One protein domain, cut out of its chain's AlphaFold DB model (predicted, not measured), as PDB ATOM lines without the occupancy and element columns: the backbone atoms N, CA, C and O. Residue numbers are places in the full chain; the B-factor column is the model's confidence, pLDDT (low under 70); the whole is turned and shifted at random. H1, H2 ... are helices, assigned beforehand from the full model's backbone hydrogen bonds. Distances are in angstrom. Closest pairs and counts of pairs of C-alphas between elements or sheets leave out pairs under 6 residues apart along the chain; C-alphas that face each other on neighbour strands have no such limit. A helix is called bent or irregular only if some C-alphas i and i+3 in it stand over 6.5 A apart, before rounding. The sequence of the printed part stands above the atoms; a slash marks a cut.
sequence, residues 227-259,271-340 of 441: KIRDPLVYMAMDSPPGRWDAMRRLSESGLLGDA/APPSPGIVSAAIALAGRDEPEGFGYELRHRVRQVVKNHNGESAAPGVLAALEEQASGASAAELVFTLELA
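Overview. This is residues 227 to 259 and 271 to 340 of the 441 residues of an uncharacterized protein of Glycomyces harbinensis (UniProt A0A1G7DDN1). H3 runs through the core of a rounded cluster of helices, with H1, H4, H5 and H6 packed on it, mostly crossed. H2 folds back on H1 as a hairpin at one end, away from H4, H5 and H6. The printed part has 103 residues with six named helices, H1 to H6 along the chain, and no named strand: all helix. It is compact, with a radius of gyration of the C-alphas of 12.2 A and spans of 32 by 30 by 26 A.

Along the chain. The longest helix by residues, H5, spans residues 309 to 323, 19.6 A; it is only just irregular, with C-alphas 311 and 314 6.9 A apart. H4 is residues 294 to 307, 19.8 A, and H3 residues 275 to 287, 18.7 A. H6, residues 330 to 340, ends at C-alpha 340 (387.220, 370.954, 605.404). H1, residues 227 to 236, begins at C-alpha 227 (366.553, 376.596, 625.844) and is irregular: C-alphas 227 and 230 are 8.0 A apart. H2 is residues 242 to 253, 16.9 A.

Arrangement. H3, the hub, touches H5 at a steep tilt of 56 degrees, closest at C-alphas 275 and 316, 3.9 A. With residues 282 to 287 alone it touches H6, closest at C-alphas 286 and 332, 3.9 A. H3 and H4 form a hairpin, closest at C-alphas 285 and 294, 4.6 A. H1 touches H3 about perpendicular at 73 degrees, closest at C-alphas 233 and 281, 6.1 A. H1 and H2 form a hairpin, closest at C-alphas 236 and 243, 4.1 A. Every O i to N i+4 pair is within hydrogen-bond range in H2, H3, H4 and H6, against 5 of 6 in H1 and 8 of 11 in H5.

Size, cuts and confidence. The farthest C-alphas, of Pro 241 and Ser 326, are 34.8 A apart. Residues 260 to 270 are not printed; C-alphas 259 and 271 are 15.9 A apart across this cut. Of the links printed whole, none is long. Mean pLDDT of the printed part is 81.1; residues under 70 include 256 to 259 and 324 to 327.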
ATOM      1  N   LYS A 227     366.017 375.305 625.371       92.06
ATOM      2  CA  LYS A 227     366.553 376.596 625.844       92.06
ATOM      3  C   LYS A 227     368.022 376.548 626.273       92.06
ATOM      4  O   LYS A 227     368.612 377.612 626.460       92.06
ATOM      5  N   ILE A 228     368.583 375.354 626.444       92.75
ATOM      6  CA  ILE A 228     369.986 375.120 626.798       92.75
ATOM      7  C   ILE A 228     370.707 374.213 625.792       92.75
ATOM      8  O   ILE A 228     371.791 373.733 626.102       92.75
ATOM      9  N   ARG A 229     370.152 374.002 624.587       92.12
ATOM     10  CA  ARG A 229     370.796 373.199 623.532       92.12
ATOM     11  C   ARG A 229     372.232 373.655 623.278       92.12
ATOM     12  O   ARG A 229     373.151 372.856 623.390       92.12
ATOM     13  N   ASP A 230     372.419 374.934 622.985       91.06
ATOM     14  CA  ASP A 230     373.725 375.460 622.583       91.06
ATOM     15  C   ASP A 230     374.743 375.456 623.742       91.06
ATOM     16  O   ASP A 230     375.866 374.992 623.536       91.06
ATOM     17  N   PRO A 231     374.368 375.831 624.987       92.81
ATOM     18  CA  PRO A 231     375.198 375.566 626.161       92.81
ATOM     19  C   PRO A 231     375.621 374.101 626.327       92.81
ATOM     20  O   PRO A 231     376.777 373.831 626.647       92.81
ATOM     21  N   LEU A 232     374.714 373.146 626.094       91.69
ATOM     22  CA  LEU A 232     375.047 371.723 626.172       91.69
ATOM     23  C   LEU A 232     376.010 371.310 625.051       91.69
ATOM     24  O   LEU A 232     376.942 370.559 625.316       91.69
ATOM     25  N   VAL A 233     375.846 371.818 623.824       91.19
ATOM     26  CA  VAL A 233     376.797 371.563 622.725       91.19
ATOM     27  C   VAL A 233     378.184 372.095 623.088       91.19
ATOM     28  O   VAL A 233     379.171 371.376 622.942       91.19
ATOM     29  N   TYR A 234     378.270 373.306 623.644       91.44
ATOM     30  CA  TYR A 234     379.535 373.871 624.121       91.44
ATOM     31  C   TYR A 234     380.203 372.985 625.188       91.44
ATOM     32  O   TYR A 234     381.400 372.695 625.102       91.44
ATOM     33  N   MET A 235     379.431 372.527 626.179       89.94
ATOM     34  CA  MET A 235     379.929 371.653 627.248       89.94
ATOM     35  C   MET A 235     380.318 370.259 626.738       89.94
ATOM     36  O   MET A 235     381.288 369.681 627.222       89.94
ATOM     37  N   ALA A 236     379.620 369.726 625.733       88.94
ATOM     38  CA  ALA A 236     379.961 368.455 625.097       88.94
ATOM     39  C   ALA A 236     381.306 368.508 624.346       88.94
ATOM     40  O   ALA A 236     381.946 367.479 624.155       88.94
ATOM     41  N   MET A 237     381.776 369.700 623.974       87.25
ATOM     42  CA  MET A 237     383.110 369.900 623.401       87.25
ATOM     43  C   MET A 237     384.212 370.085 624.461       87.25
ATOM     44  O   MET A 237     385.384 370.201 624.104       87.25
ATOM     45  N   ASP A 238     383.865 370.139 625.752       83.50
ATOM     46  CA  ASP A 238     384.823 370.296 626.854       83.50
ATOM     47  C   ASP A 238     385.445 368.961 627.290       83.50
ATOM     48  O   ASP A 238     385.220 367.925 626.674       83.50
ATOM     49  N   SER A 239     386.239 368.958 628.356       70.62
ATOM     50  CA  SER A 239     386.806 367.758 628.975       70.62
ATOM     51  C   SER A 239     385.803 367.042 629.903       70.62
ATOM     52  O   SER A 239     384.869 367.662 630.427       70.62
ATOM     53  N   PRO A 240     385.976 365.730 630.149       66.75
ATOM     54  CA  PRO A 240     385.233 365.012 631.186       66.75
ATOM     55  C   PRO A 240     385.386 365.651 632.584       66.75
ATOM     56  O   PRO A 240     386.435 366.230 632.871       66.75
ATOM     57  N   PRO A 241     384.389 365.515 633.485       67.56
ATOM     58  CA  PRO A 241     383.131 364.777 633.316       67.56
ATOM     59  C   PRO A 241     381.990 365.591 632.682       67.56
ATOM     60  O   PRO A 241     381.006 364.995 632.249       67.56
ATOM     61  N   GLY A 242     382.111 366.923 632.586       74.56
ATOM     62  CA  GLY A 242     381.048 367.811 632.085       74.56
ATOM     63  C   GLY A 242     380.576 367.476 630.667       74.56
ATOM     64  O   GLY A 242     379.377 367.541 630.390       74.56
ATOM     65  N   ARG A 243     381.497 367.010 629.811       83.62
ATOM     66  CA  ARG A 243     381.199 366.464 628.476       83.62
ATOM     67  C   ARG A 243     380.091 365.412 628.506       83.62
ATOM     68  O   ARG A 243     379.146 365.483 627.726       83.62
ATOM     69  N   TRP A 244     380.208 364.440 629.405       77.94
ATOM     70  CA  TRP A 244     379.349 363.258 629.425       77.94
ATOM     71  C   TRP A 244     377.912 363.589 629.793       77.94
ATOM     72  O   TRP A 244     376.981 363.130 629.132       77.94
ATOM     73  N   ASP A 245     377.727 364.427 630.814       80.81
ATOM     74  CA  ASP A 245     376.390 364.862 631.209       80.81
ATOM     75  C   ASP A 245     375.715 365.655 630.083       80.81
ATOM     76  O   ASP A 245     374.532 365.455 629.801       80.81
ATOM     77  N   ALA A 246     376.481 366.499 629.386       87.81
ATOM     78  CA  ALA A 246     375.973 367.282 628.272       87.81
ATOM     79  C   ALA A 246     375.567 366.408 627.074       87.81
ATOM     80  O   ALA A 246     374.456 366.555 626.560       87.81
ATOM     81  N   MET A 247     376.420 365.457 626.679       84.31
ATOM     82  CA  MET A 247     376.136 364.494 625.607       84.31
ATOM     83  C   MET A 247     374.888 363.665 625.907       84.31
ATOM     84  O   MET A 247     374.005 363.545 625.058       84.31
ATOM     85  N   ARG A 248     374.783 363.140 627.133       81.50
ATOM     86  CA  ARG A 248     373.624 362.362 627.573       81.50
ATOM     87  C   ARG A 248     372.332 363.172 627.473       81.50
ATOM     88  O   ARG A 248     371.377 362.713 626.859       81.50
ATOM     89  N   ARG A 249     372.316 364.401 628.002       85.31
ATOM     90  CA  ARG A 249     371.132 365.281 627.939       85.31
ATOM     91  C   ARG A 249     370.739 365.634 626.507       85.31
ATOM     92  O   ARG A 249     369.551 365.701 626.206       85.31
ATOM     93  N   LEU A 250     371.717 365.874 625.631       86.62
ATOM     94  CA  LEU A 250     371.460 366.140 624.214       86.62
ATOM     95  C   LEU A 250     370.830 364.924 623.530       86.62
ATOM     96  O   LEU A 250     369.815 365.084 622.852       86.62
ATOM     97  N   SER A 251     371.368 363.728 623.772       80.06
ATOM     98  CA  SER A 251     370.835 362.465 623.248       80.06
ATOM     99  C   SER A 251     369.401 362.207 623.729       80.06
ATOM    100  O   SER A 251     368.499 362.055 622.909       80.06
ATOM    101  N   GLU A 252     369.150 362.288 625.039       82.06
ATOM    102  CA  GLU A 252     367.816 362.092 625.635       82.06
ATOM    103  C   GLU A 252     366.775 363.106 625.132       82.06
ATOM    104  O   GLU A 252     365.576 362.829 625.123       82.06
ATOM    105  N   SER A 253     367.218 364.296 624.719       82.06
ATOM    106  CA  SER A 253     366.331 365.364 624.252       82.06
ATOM    107  C   SER A 253     365.918 365.260 622.780       82.06
ATOM    108  O   SER A 253     365.001 365.972 622.371       82.06
ATOM    109  N   GLY A 254     366.611 364.448 621.972       78.38
ATOM    110  CA  GLY A 254     366.399 364.368 620.519       78.38
ATOM    111  C   GLY A 254     366.745 365.650 619.739       78.38
ATOM    112  O   GLY A 254     366.417 365.769 618.563       78.38
ATOM    113  N   LEU A 255     367.410 366.632 620.363       75.00
ATOM    114  CA  LEU A 255     367.676 367.961 619.778       75.00
ATOM    115  C   LEU A 255     368.773 367.988 618.697       75.00
ATOM    116  O   LEU A 255     369.084 369.062 618.168       75.00
ATOM    117  N   LEU A 256     369.374 366.838 618.395       69.75
ATOM    118  CA  LEU A 256     370.413 366.667 617.376       69.75
ATOM    119  C   LEU A 256     369.964 365.772 616.202       69.75
ATOM    120  O   LEU A 256     370.798 365.397 615.389       69.75
ATOM    121  N   GLY A 257     368.659 365.476 616.089       56.44
ATOM    122  CA  GLY A 257     368.106 364.575 615.067       56.44
ATOM    123  C   GLY A 257     368.294 363.090 615.408       56.44
ATOM    124  O   GLY A 257     368.916 362.770 616.421       56.44
ATOM    125  N   ASP A 258     367.736 362.197 614.576       49.75
ATOM    126  CA  ASP A 258     367.959 360.738 614.629       49.75
ATOM    127  C   ASP A 258     369.426 360.436 614.281       49.75
ATOM    128  O   ASP A 258     369.771 359.958 613.200       49.75
ATOM    129  N   ALA A 259     370.331 360.744 615.203       45.78
ATOM    130  CA  ALA A 259     371.600 360.056 615.249       45.78
ATOM    131  C   ALA A 259     371.267 358.618 615.649       45.78
ATOM    132  O   ALA A 259     370.755 358.379 616.746       45.78
ATOM    133  N   ALA A 271     385.615 358.678 625.030       67.62
ATOM    134  CA  ALA A 271     384.956 358.734 623.718       67.62
ATOM    135  C   ALA A 271     384.738 360.190 623.228       67.62
ATOM    136  O   ALA A 271     384.433 361.100 624.021       67.62
ATOM    137  N   PRO A 272     384.933 360.444 621.922       76.69
ATOM    138  CA  PRO A 272     384.782 361.773 621.347       76.69
ATOM    139  C   PRO A 272     383.303 362.198 621.262       76.69
ATOM    140  O   PRO A 272     382.406 361.357 621.340       76.69
ATOM    141  N   PRO A 273     383.024 363.503 621.075       82.88
ATOM    142  CA  PRO A 273     381.672 363.988 620.779       82.88
ATOM    143  C   PRO A 273     381.091 363.305 619.529       82.88
ATOM    144  O   PRO A 273     381.848 362.950 618.634       82.88
ATOM    145  N   SER A 274     379.771 363.141 619.410       81.62
ATOM    146  CA  SER A 274     379.177 362.554 618.193       81.62
ATOM    147  C   SER A 274     379.252 363.512 616.989       81.62
ATOM    148  O   SER A 274     379.361 364.729 617.184       81.62
ATOM    149  N   PRO A 275     379.141 363.015 615.739       85.88
ATOM    150  CA  PRO A 275     379.124 363.858 614.540       85.88
ATOM    151  C   PRO A 275     378.115 365.011 614.593       85.88
ATOM    152  O   PRO A 275     378.451 366.141 614.243       85.88
ATOM    153  N   GLY A 276     376.902 364.759 615.103       84.94
ATOM    154  CA  GLY A 276     375.869 365.791 615.253       84.94
ATOM    155  C   GLY A 276     376.255 366.889 616.252       84.94
ATOM    156  O   GLY A 276     375.954 368.063 616.032       84.94
ATOM    157  N   ILE A 277     376.982 366.539 617.321       88.25
ATOM    158  CA  ILE A 277     377.529 367.522 618.271       88.25
ATOM    159  C   ILE A 277     378.630 368.344 617.606       88.25
ATOM    160  O   ILE A 277     378.649 369.563 617.765       88.25
ATOM    161  N   VAL A 278     379.518 367.703 616.841       89.19
ATOM    162  CA  VAL A 278     380.580 368.399 616.104       89.19
ATOM    163  C   VAL A 278     379.984 369.369 615.078       89.19
ATOM    164  O   VAL A 278     380.382 370.532 615.074       89.19
ATOM    165  N   SER A 279     378.992 368.952 614.277       89.25
ATOM    166  CA  SER A 279     378.301 369.835 613.315       89.25
ATOM    167  C   SER A 279     377.679 371.052 614.012       89.25
ATOM    168  O   SER A 279     377.936 372.204 613.644       89.25
ATOM    169  N   ALA A 280     376.931 370.819 615.097       89.56
ATOM    170  CA  ALA A 280     376.319 371.893 615.873       89.56
ATOM    171  C   ALA A 280     377.369 372.837 616.489       89.56
ATOM    172  O   ALA A 280     377.184 374.056 616.477       89.56
ATOM    173  N   ALA A 281     378.481 372.297 616.994       91.44
ATOM    174  CA  ALA A 281     379.569 373.084 617.561       91.44
ATOM    175  C   ALA A 281     380.266 373.948 616.504       91.44
ATOM    176  O   ALA A 281     380.614 375.087 616.801       91.44
ATOM    177  N   ILE A 282     380.432 373.450 615.273       90.62
ATOM    178  CA  ILE A 282     380.973 374.226 614.148       90.62
ATOM    179  C   ILE A 282     380.068 375.425 613.841       90.62
ATOM    180  O   ILE A 282     380.566 376.545 613.723       90.62
ATOM    181  N   ALA A 283     378.749 375.214 613.766       89.00
ATOM    182  CA  ALA A 283     377.794 376.294 613.516       89.00
ATOM    183  C   ALA A 283     377.844 377.370 614.619       89.00
ATOM    184  O   ALA A 283     377.964 378.559 614.328       89.00
ATOM    185  N   LEU A 284     377.821 376.955 615.889       89.62
ATOM    186  CA  LEU A 284     377.912 377.865 617.038       89.62
ATOM    187  C   LEU A 284     379.237 378.635 617.064       89.62
ATOM    188  O   LEU A 284     379.257 379.853 617.229       89.62
ATOM    189  N   ALA A 285     380.346 377.940 616.813       89.25
ATOM    190  CA  ALA A 285     381.676 378.531 616.740       89.25
ATOM    191  C   ALA A 285     381.796 379.575 615.618       89.25
ATOM    192  O   ALA A 285     382.496 380.577 615.780       89.25
ATOM    193  N   GLY A 286     381.109 379.355 614.493       84.69
ATOM    194  CA  GLY A 286     381.036 380.295 613.377       84.69
ATOM    195  C   GLY A 286     380.215 381.551 613.679       84.69
ATOM    196  O   GLY A 286     380.589 382.637 613.245       84.69
ATOM    197  N   ARG A 287     379.145 381.422 614.471       84.00
ATOM    198  CA  ARG A 287     378.299 382.547 614.921       84.00
ATOM    199  C   ARG A 287     378.875 383.333 616.096       84.00
ATOM    200  O   ARG A 287     378.301 384.342 616.487       84.00
ATOM    201  N   ASP A 288     379.988 382.866 616.651       81.06
ATOM    202  CA  ASP A 288     380.527 383.332 617.929       81.06
ATOM    203  C   ASP A 288     379.527 383.168 619.091       81.06
ATOM    204  O   ASP A 288     379.474 383.975 620.014       81.06
ATOM    205  N   GLU A 289     378.722 382.102 619.041       76.62
ATOM    206  CA  GLU A 289     377.707 381.794 620.045       76.62
ATOM    207  C   GLU A 289     378.155 380.654 620.978       76.62
ATOM    208  O   GLU A 289     378.664 379.631 620.510       76.62
ATOM    209  N   PRO A 290     377.916 380.769 622.299       69.94
ATOM    210  CA  PRO A 290     377.467 381.975 623.002       69.94
ATOM    211  C   PRO A 290     378.533 383.087 622.999       69.94
ATOM    212  O   PRO A 290     379.731 382.809 622.979       69.94
ATOM    213  N   GLU A 291     378.078 384.344 623.027       71.44
ATOM    214  CA  GLU A 291     378.923 385.542 622.891       71.44
ATOM    215  C   GLU A 291     380.129 385.506 623.843       71.44
ATOM    216  O   GLU A 291     379.983 385.312 625.053       71.44
ATOM    217  N   GLY A 292     381.328 385.702 623.289       70.56
ATOM    218  CA  GLY A 292     382.582 385.674 624.047       70.56
ATOM    219  C   GLY A 292     383.171 384.280 624.279       70.56
ATOM    220  O   GLY A 292     384.273 384.203 624.816       70.56
ATOM    221  N   PHE A 293     382.488 383.211 623.844       77.19
ATOM    222  CA  PHE A 293     382.949 381.816 623.939       77.19
ATOM    223  C   PHE A 293     383.221 381.152 622.584       77.19
ATOM    224  O   PHE A 293     383.714 380.021 622.529       77.19
ATOM    225  N   GLY A 294     382.925 381.832 621.472       79.25
ATOM    226  CA  GLY A 294     383.162 381.282 620.139       79.25
ATOM    227  C   GLY A 294     384.635 380.966 619.883       79.25
ATOM    228  O   GLY A 294     384.940 379.993 619.196       79.25
ATOM    229  N   TYR A 295     385.563 381.709 620.496       77.56
ATOM    230  CA  TYR A 295     386.988 381.389 620.438       77.56
ATOM    231  C   TYR A 295     387.319 380.041 621.093       77.56
ATOM    232  O   TYR A 295     387.902 379.174 620.435       77.56
ATOM    233  N   GLU A 296     386.941 379.838 622.364       82.31
ATOM    234  CA  GLU A 296     387.191 378.561 623.037       82.31
ATOM    235  C   GLU A 296     386.525 377.408 622.289       82.31
ATOM    236  O   GLU A 296     387.123 376.338 622.156       82.31
ATOM    237  N   LEU A 297     385.328 377.630 621.742       88.19
ATOM    238  CA  LEU A 297     384.630 376.614 620.968       88.19
ATOM    239  C   LEU A 297     385.359 376.286 619.656       88.19
ATOM    240  O   LEU A 297     385.582 375.107 619.383       88.19
ATOM    241  N   ARG A 298     385.823 377.288 618.889       87.25
ATOM    242  CA  ARG A 298     386.669 377.076 617.694       87.25
ATOM    243  C   ARG A 298     387.916 376.267 618.044       87.25
ATOM    244  O   ARG A 298     388.248 375.310 617.342       87.25
ATOM    245  N   HIS A 299     388.586 376.609 619.146       84.75
ATOM    246  CA  HIS A 299     389.764 375.880 619.611       84.75
ATOM    247  C   HIS A 299     389.439 374.416 619.946       84.75
ATOM    248  O   HIS A 299     390.118 373.513 619.459       84.75
ATOM    249  N   ARG A 300     388.378 374.162 620.725       87.12
ATOM    250  CA  ARG A 300     387.930 372.807 621.092       87.12
ATOM    251  C   ARG A 300     387.566 371.976 619.863       87.12
ATOM    252  O   ARG A 300     388.023 370.842 619.747       87.12
ATOM    253  N   VAL A 301     386.825 372.551 618.913       88.75
ATOM    254  CA  VAL A 301     386.496 371.901 617.634       88.75
ATOM    255  C   VAL A 301     387.772 371.532 616.875       88.75
ATOM    256  O   VAL A 301     387.925 370.379 616.480       88.75
ATOM    257  N   ARG A 302     388.734 372.454 616.734       86.12
ATOM    258  CA  ARG A 302     390.025 372.158 616.083       86.12
ATOM    259  C   ARG A 302     390.788 371.034 616.788       86.12
ATOM    260  O   ARG A 302     391.413 370.228 616.108       86.12
ATOM    261  N   GLN A 303     390.762 370.969 618.120       82.62
ATOM    262  CA  GLN A 303     391.403 369.880 618.868       82.62
ATOM    263  C   GLN A 303     390.723 368.535 618.603       82.62
ATOM    264  O   GLN A 303     391.411 367.553 618.337       82.62
ATOM    265  N   VAL A 304     389.388 368.489 618.599       82.50
ATOM    266  CA  VAL A 304     388.640 367.270 618.252       82.50
ATOM    267  C   VAL A 304     388.953 366.830 616.820       82.50
ATOM    268  O   VAL A 304     389.262 365.664 616.603       82.50
ATOM    269  N   VAL A 305     388.992 367.765 615.867       80.75
ATOM    270  CA  VAL A 305     389.334 367.494 614.457       80.75
ATOM    271  C   VAL A 305     390.789 367.058 614.258       80.75
ATOM    272  O   VAL A 305     391.089 366.409 613.261       80.75
ATOM    273  N   LYS A 306     391.703 367.402 615.176       76.81
ATOM    274  CA  LYS A 306     393.109 366.964 615.140       76.81
ATOM    275  C   LYS A 306     393.334 365.600 615.797       76.81
ATOM    276  O   LYS A 306     394.206 364.862 615.333       76.81
ATOM    277  N   ASN A 307     392.586 365.301 616.861       74.50
ATOM    278  CA  ASN A 307     392.817 364.144 617.730       74.50
ATOM    279  C   ASN A 307     391.861 362.963 617.462       74.50
ATOM    280  O   ASN A 307     392.235 361.823 617.730       74.50
ATOM    281  N   HIS A 308     390.654 363.202 616.939       69.62
ATOM    282  CA  HIS A 308     389.572 362.208 616.814       69.62
ATOM    283  C   HIS A 308     388.972 362.180 615.398       69.62
ATOM    284  O   HIS A 308     387.790 362.445 615.171       69.62
ATOM    285  N   ASN A 309     389.828 361.874 614.425       65.75
ATOM    286  CA  ASN A 309     389.640 362.337 613.050       65.75
ATOM    287  C   ASN A 309     388.668 361.491 612.207       65.75
ATOM    288  O   ASN A 309     388.095 362.027 611.267       65.75
ATOM    289  N   GLY A 310     388.495 360.200 612.521       65.12
ATOM    290  CA  GLY A 310     387.736 359.254 611.684       65.12
ATOM    291  C   GLY A 310     386.258 359.115 612.060       65.12
ATOM    292  O   GLY A 310     385.390 359.371 611.240       65.12
ATOM    293  N   GLU A 311     385.954 358.745 613.306       70.31
ATOM    294  CA  GLU A 311     384.591 358.327 613.700       70.31
ATOM    295  C   GLU A 311     383.647 359.489 614.049       70.31
ATOM    296  O   GLU A 311     382.431 359.335 614.057       70.31
ATOM    297  N   SER A 312     384.200 360.666 614.349       74.50
ATOM    298  CA  SER A 312     383.447 361.808 614.883       74.50
ATOM    299  C   SER A 312     383.662 363.070 614.053       74.50
ATOM    300  O   SER A 312     382.715 363.642 613.507       74.50
ATOM    301  N   ALA A 313     384.921 363.493 613.920       80.50
ATOM    302  CA  ALA A 313     385.238 364.785 613.338       80.50
ATOM    303  C   ALA A 313     384.947 364.865 611.834       80.50
ATOM    304  O   ALA A 313     384.329 365.834 611.399       80.50
ATOM    305  N   ALA A 314     385.375 363.875 611.040       85.00
ATOM    306  CA  ALA A 314     385.146 363.894 609.597       85.00
ATOM    307  C   ALA A 314     383.645 363.866 609.244       85.00
ATOM    308  O   ALA A 314     383.206 364.793 608.558       85.00
ATOM    309  N   PRO A 315     382.822 362.936 609.778       86.62
ATOM    310  CA  PRO A 315     381.378 362.959 609.545       86.62
ATOM    311  C   PRO A 315     380.712 364.252 610.035       86.62
ATOM    312  O   PRO A 315     379.836 364.781 609.358       86.62
ATOM    313  N   GLY A 316     381.152 364.812 611.168       87.94
ATOM    314  CA  GLY A 316     380.611 366.070 611.694       87.94
ATOM    315  C   GLY A 316     380.909 367.292 610.818       87.94
ATOM    316  O   GLY A 316     380.044 368.144 610.635       87.94
ATOM    317  N   VAL A 317     382.110 367.380 610.237       89.62
ATOM    318  CA  VAL A 317     382.465 368.451 609.284       89.62
ATOM    319  C   VAL A 317     381.720 368.277 607.959       89.62
ATOM    320  O   VAL A 317     381.280 369.271 607.386       89.62
ATOM    321  N   LEU A 318     381.554 367.041 607.474       89.25
ATOM    322  CA  LEU A 318     380.756 366.763 606.275       89.25
ATOM    323  C   LEU A 318     379.293 367.163 606.484       89.25
ATOM    324  O   LEU A 318     378.752 367.911 605.672       89.25
ATOM    325  N   ALA A 319     378.694 366.765 607.610       87.00
ATOM    326  CA  ALA A 319     377.347 367.181 607.985       87.00
ATOM    327  C   ALA A 319     377.235 368.711 608.053       87.00
ATOM    328  O   ALA A 319     376.324 369.281 607.461       87.00
ATOM    329  N   ALA A 320     378.209 369.397 608.666       88.19
ATOM    330  CA  ALA A 320     378.236 370.858 608.691       88.19
ATOM    331  C   ALA A 320     378.285 371.466 607.279       88.19
ATOM    332  O   ALA A 320     377.554 372.410 607.005       88.19
ATOM    333  N   LEU A 321     379.092 370.928 606.357       87.62
ATOM    334  CA  LEU A 321     379.147 371.399 604.964       87.62
ATOM    335  C   LEU A 321     377.824 371.192 604.213       87.62
ATOM    336  O   LEU A 321     377.463 372.014 603.366       87.62
ATOM    337  N   GLU A 322     377.124 370.093 604.484       81.69
ATOM    338  CA  GLU A 322     375.860 369.757 603.830       81.69
ATOM    339  C   GLU A 322     374.675 370.550 604.390       81.69
ATOM    340  O   GLU A 322     373.918 371.138 603.613       81.69
ATOM    341  N   GLU A 323     374.544 370.616 605.717       71.81
ATOM    342  CA  GLU A 323     373.472 371.318 606.433       71.81
ATOM    343  C   GLU A 323     373.561 372.839 606.241       71.81
ATOM    344  O   GLU A 323     372.544 373.514 606.068       71.81
ATOM    345  N   GLN A 324     374.777 373.396 606.217       65.12
ATOM    346  CA  GLN A 324     375.003 374.845 606.162       65.12
ATOM    347  C   GLN A 324     374.920 375.431 604.747       65.12
ATOM    348  O   GLN A 324     374.872 376.650 604.584       65.12
ATOM    349  N   ALA A 325     374.833 374.599 603.705       57.09
ATOM    350  CA  ALA A 325     374.708 375.073 602.325       57.09
ATOM    351  C   ALA A 325     373.389 375.836 602.053       57.09
ATOM    352  O   ALA A 325     373.267 376.490 601.017       57.09
ATOM    353  N   SER A 326     372.414 375.776 602.971       57.03
ATOM    354  CA  SER A 326     371.138 376.498 602.880       57.03
ATOM    355  C   SER A 326     370.919 377.396 604.104       57.03
ATOM    356  O   SER A 326     370.315 376.981 605.087       57.03
ATOM    357  N   GLY A 327     371.377 378.651 604.039       65.62
ATOM    358  CA  GLY A 327     371.034 379.687 605.027       65.62
ATOM    359  C   GLY A 327     372.043 379.924 606.156       65.62
ATOM    360  O   GLY A 327     371.732 380.693 607.064       65.62
ATOM    361  N   ALA A 328     373.233 379.318 606.109       75.25
ATOM    362  CA  ALA A 328     374.313 379.659 607.036       75.25
ATOM    363  C   ALA A 328     374.928 381.028 606.724       75.25
ATOM    364  O   ALA A 328     374.973 381.468 605.571       75.25
ATOM    365  N   SER A 329     375.426 381.700 607.761       81.50
ATOM    366  CA  SER A 329     376.175 382.945 607.593       81.50
ATOM    367  C   SER A 329     377.542 382.705 606.936       81.50
ATOM    368  O   SER A 329     378.117 381.617 607.012       81.50
ATOM    369  N   ALA A 330     378.110 383.756 606.339       82.31
ATOM    370  CA  ALA A 330     379.477 383.754 605.821       82.31
ATOM    371  C   ALA A 330     380.492 383.225 606.848       82.31
ATOM    372  O   ALA A 330     381.355 382.413 606.524       82.31
ATOM    373  N   ALA A 331     380.362 383.660 608.106       80.44
ATOM    374  CA  ALA A 331     381.269 383.307 609.192       80.44
ATOM    375  C   ALA A 331     381.208 381.812 609.553       80.44
ATOM    376  O   ALA A 331     382.255 381.191 609.748       80.44
ATOM    377  N   GLU A 332     380.007 381.219 609.563       85.19
ATOM    378  CA  GLU A 332     379.815 379.767 609.705       85.19
ATOM    379  C   GLU A 332     380.549 379.005 608.608       85.19
ATOM    380  O   GLU A 332     381.410 378.173 608.898       85.19
ATOM    381  N   LEU A 333     380.284 379.354 607.347       87.31
ATOM    382  CA  LEU A 333     380.890 378.680 606.203       87.31
ATOM    383  C   LEU A 333     382.411 378.828 606.185       87.31
ATOM    384  O   LEU A 333     383.117 377.884 605.842       87.31
ATOM    385  N   VAL A 334     382.942 379.987 606.577       87.19
ATOM    386  CA  VAL A 334     384.387 380.220 606.635       87.19
ATOM    387  C   VAL A 334     385.076 379.274 607.615       87.19
ATOM    388  O   VAL A 334     386.098 378.683 607.252       87.19
ATOM    389  N   PHE A 335     384.528 379.099 608.820       88.00
ATOM    390  CA  PHE A 335     385.107 378.179 609.799       88.00
ATOM    391  C   PHE A 335     384.965 376.720 609.348       88.00
ATOM    392  O   PHE A 335     385.934 375.962 609.397       88.00
ATOM    393  N   THR A 336     383.806 376.339 608.806       91.38
ATOM    394  CA  THR A 336     383.588 374.997 608.249       91.38
ATOM    395  C   THR A 336     384.576 374.681 607.120       91.38
ATOM    396  O   THR A 336     385.167 373.601 607.096       91.38
ATOM    397  N   LEU A 337     384.836 375.631 606.215       91.06
ATOM    398  CA  LEU A 337     385.791 375.477 605.112       91.06
ATOM    399  C   LEU A 337     387.251 375.375 605.584       91.06
ATOM    400  O   LEU A 337     388.052 374.682 604.951       91.06
ATOM    401  N   GLU A 338     387.610 376.024 606.694       88.00
ATOM    402  CA  GLU A 338     388.922 375.855 607.334       88.00
ATOM    403  C   GLU A 338     389.131 374.397 607.777       88.00
ATOM    404  O   GLU A 338     390.174 373.803 607.496       88.00
ATOM    405  N   LEU A 339     388.118 373.797 608.410       88.25
ATOM    406  CA  LEU A 339     388.152 372.400 608.849       88.25
ATOM    407  C   LEU A 339     388.102 371.428 607.660       88.25
ATOM    408  O   LEU A 339     388.842 370.447 607.627       88.25
ATOM    409  N   ALA A 340     387.300 371.735 606.638       89.06
ATOM    410  CA  ALA A 340     387.220 370.954 605.404       89.06
ATOM    411  C   ALA A 340     388.573 370.873 604.683       89.06
ATOM    412  O   ALA A 340     388.954 369.820 604.173       89.06
TER     413      ALA A 340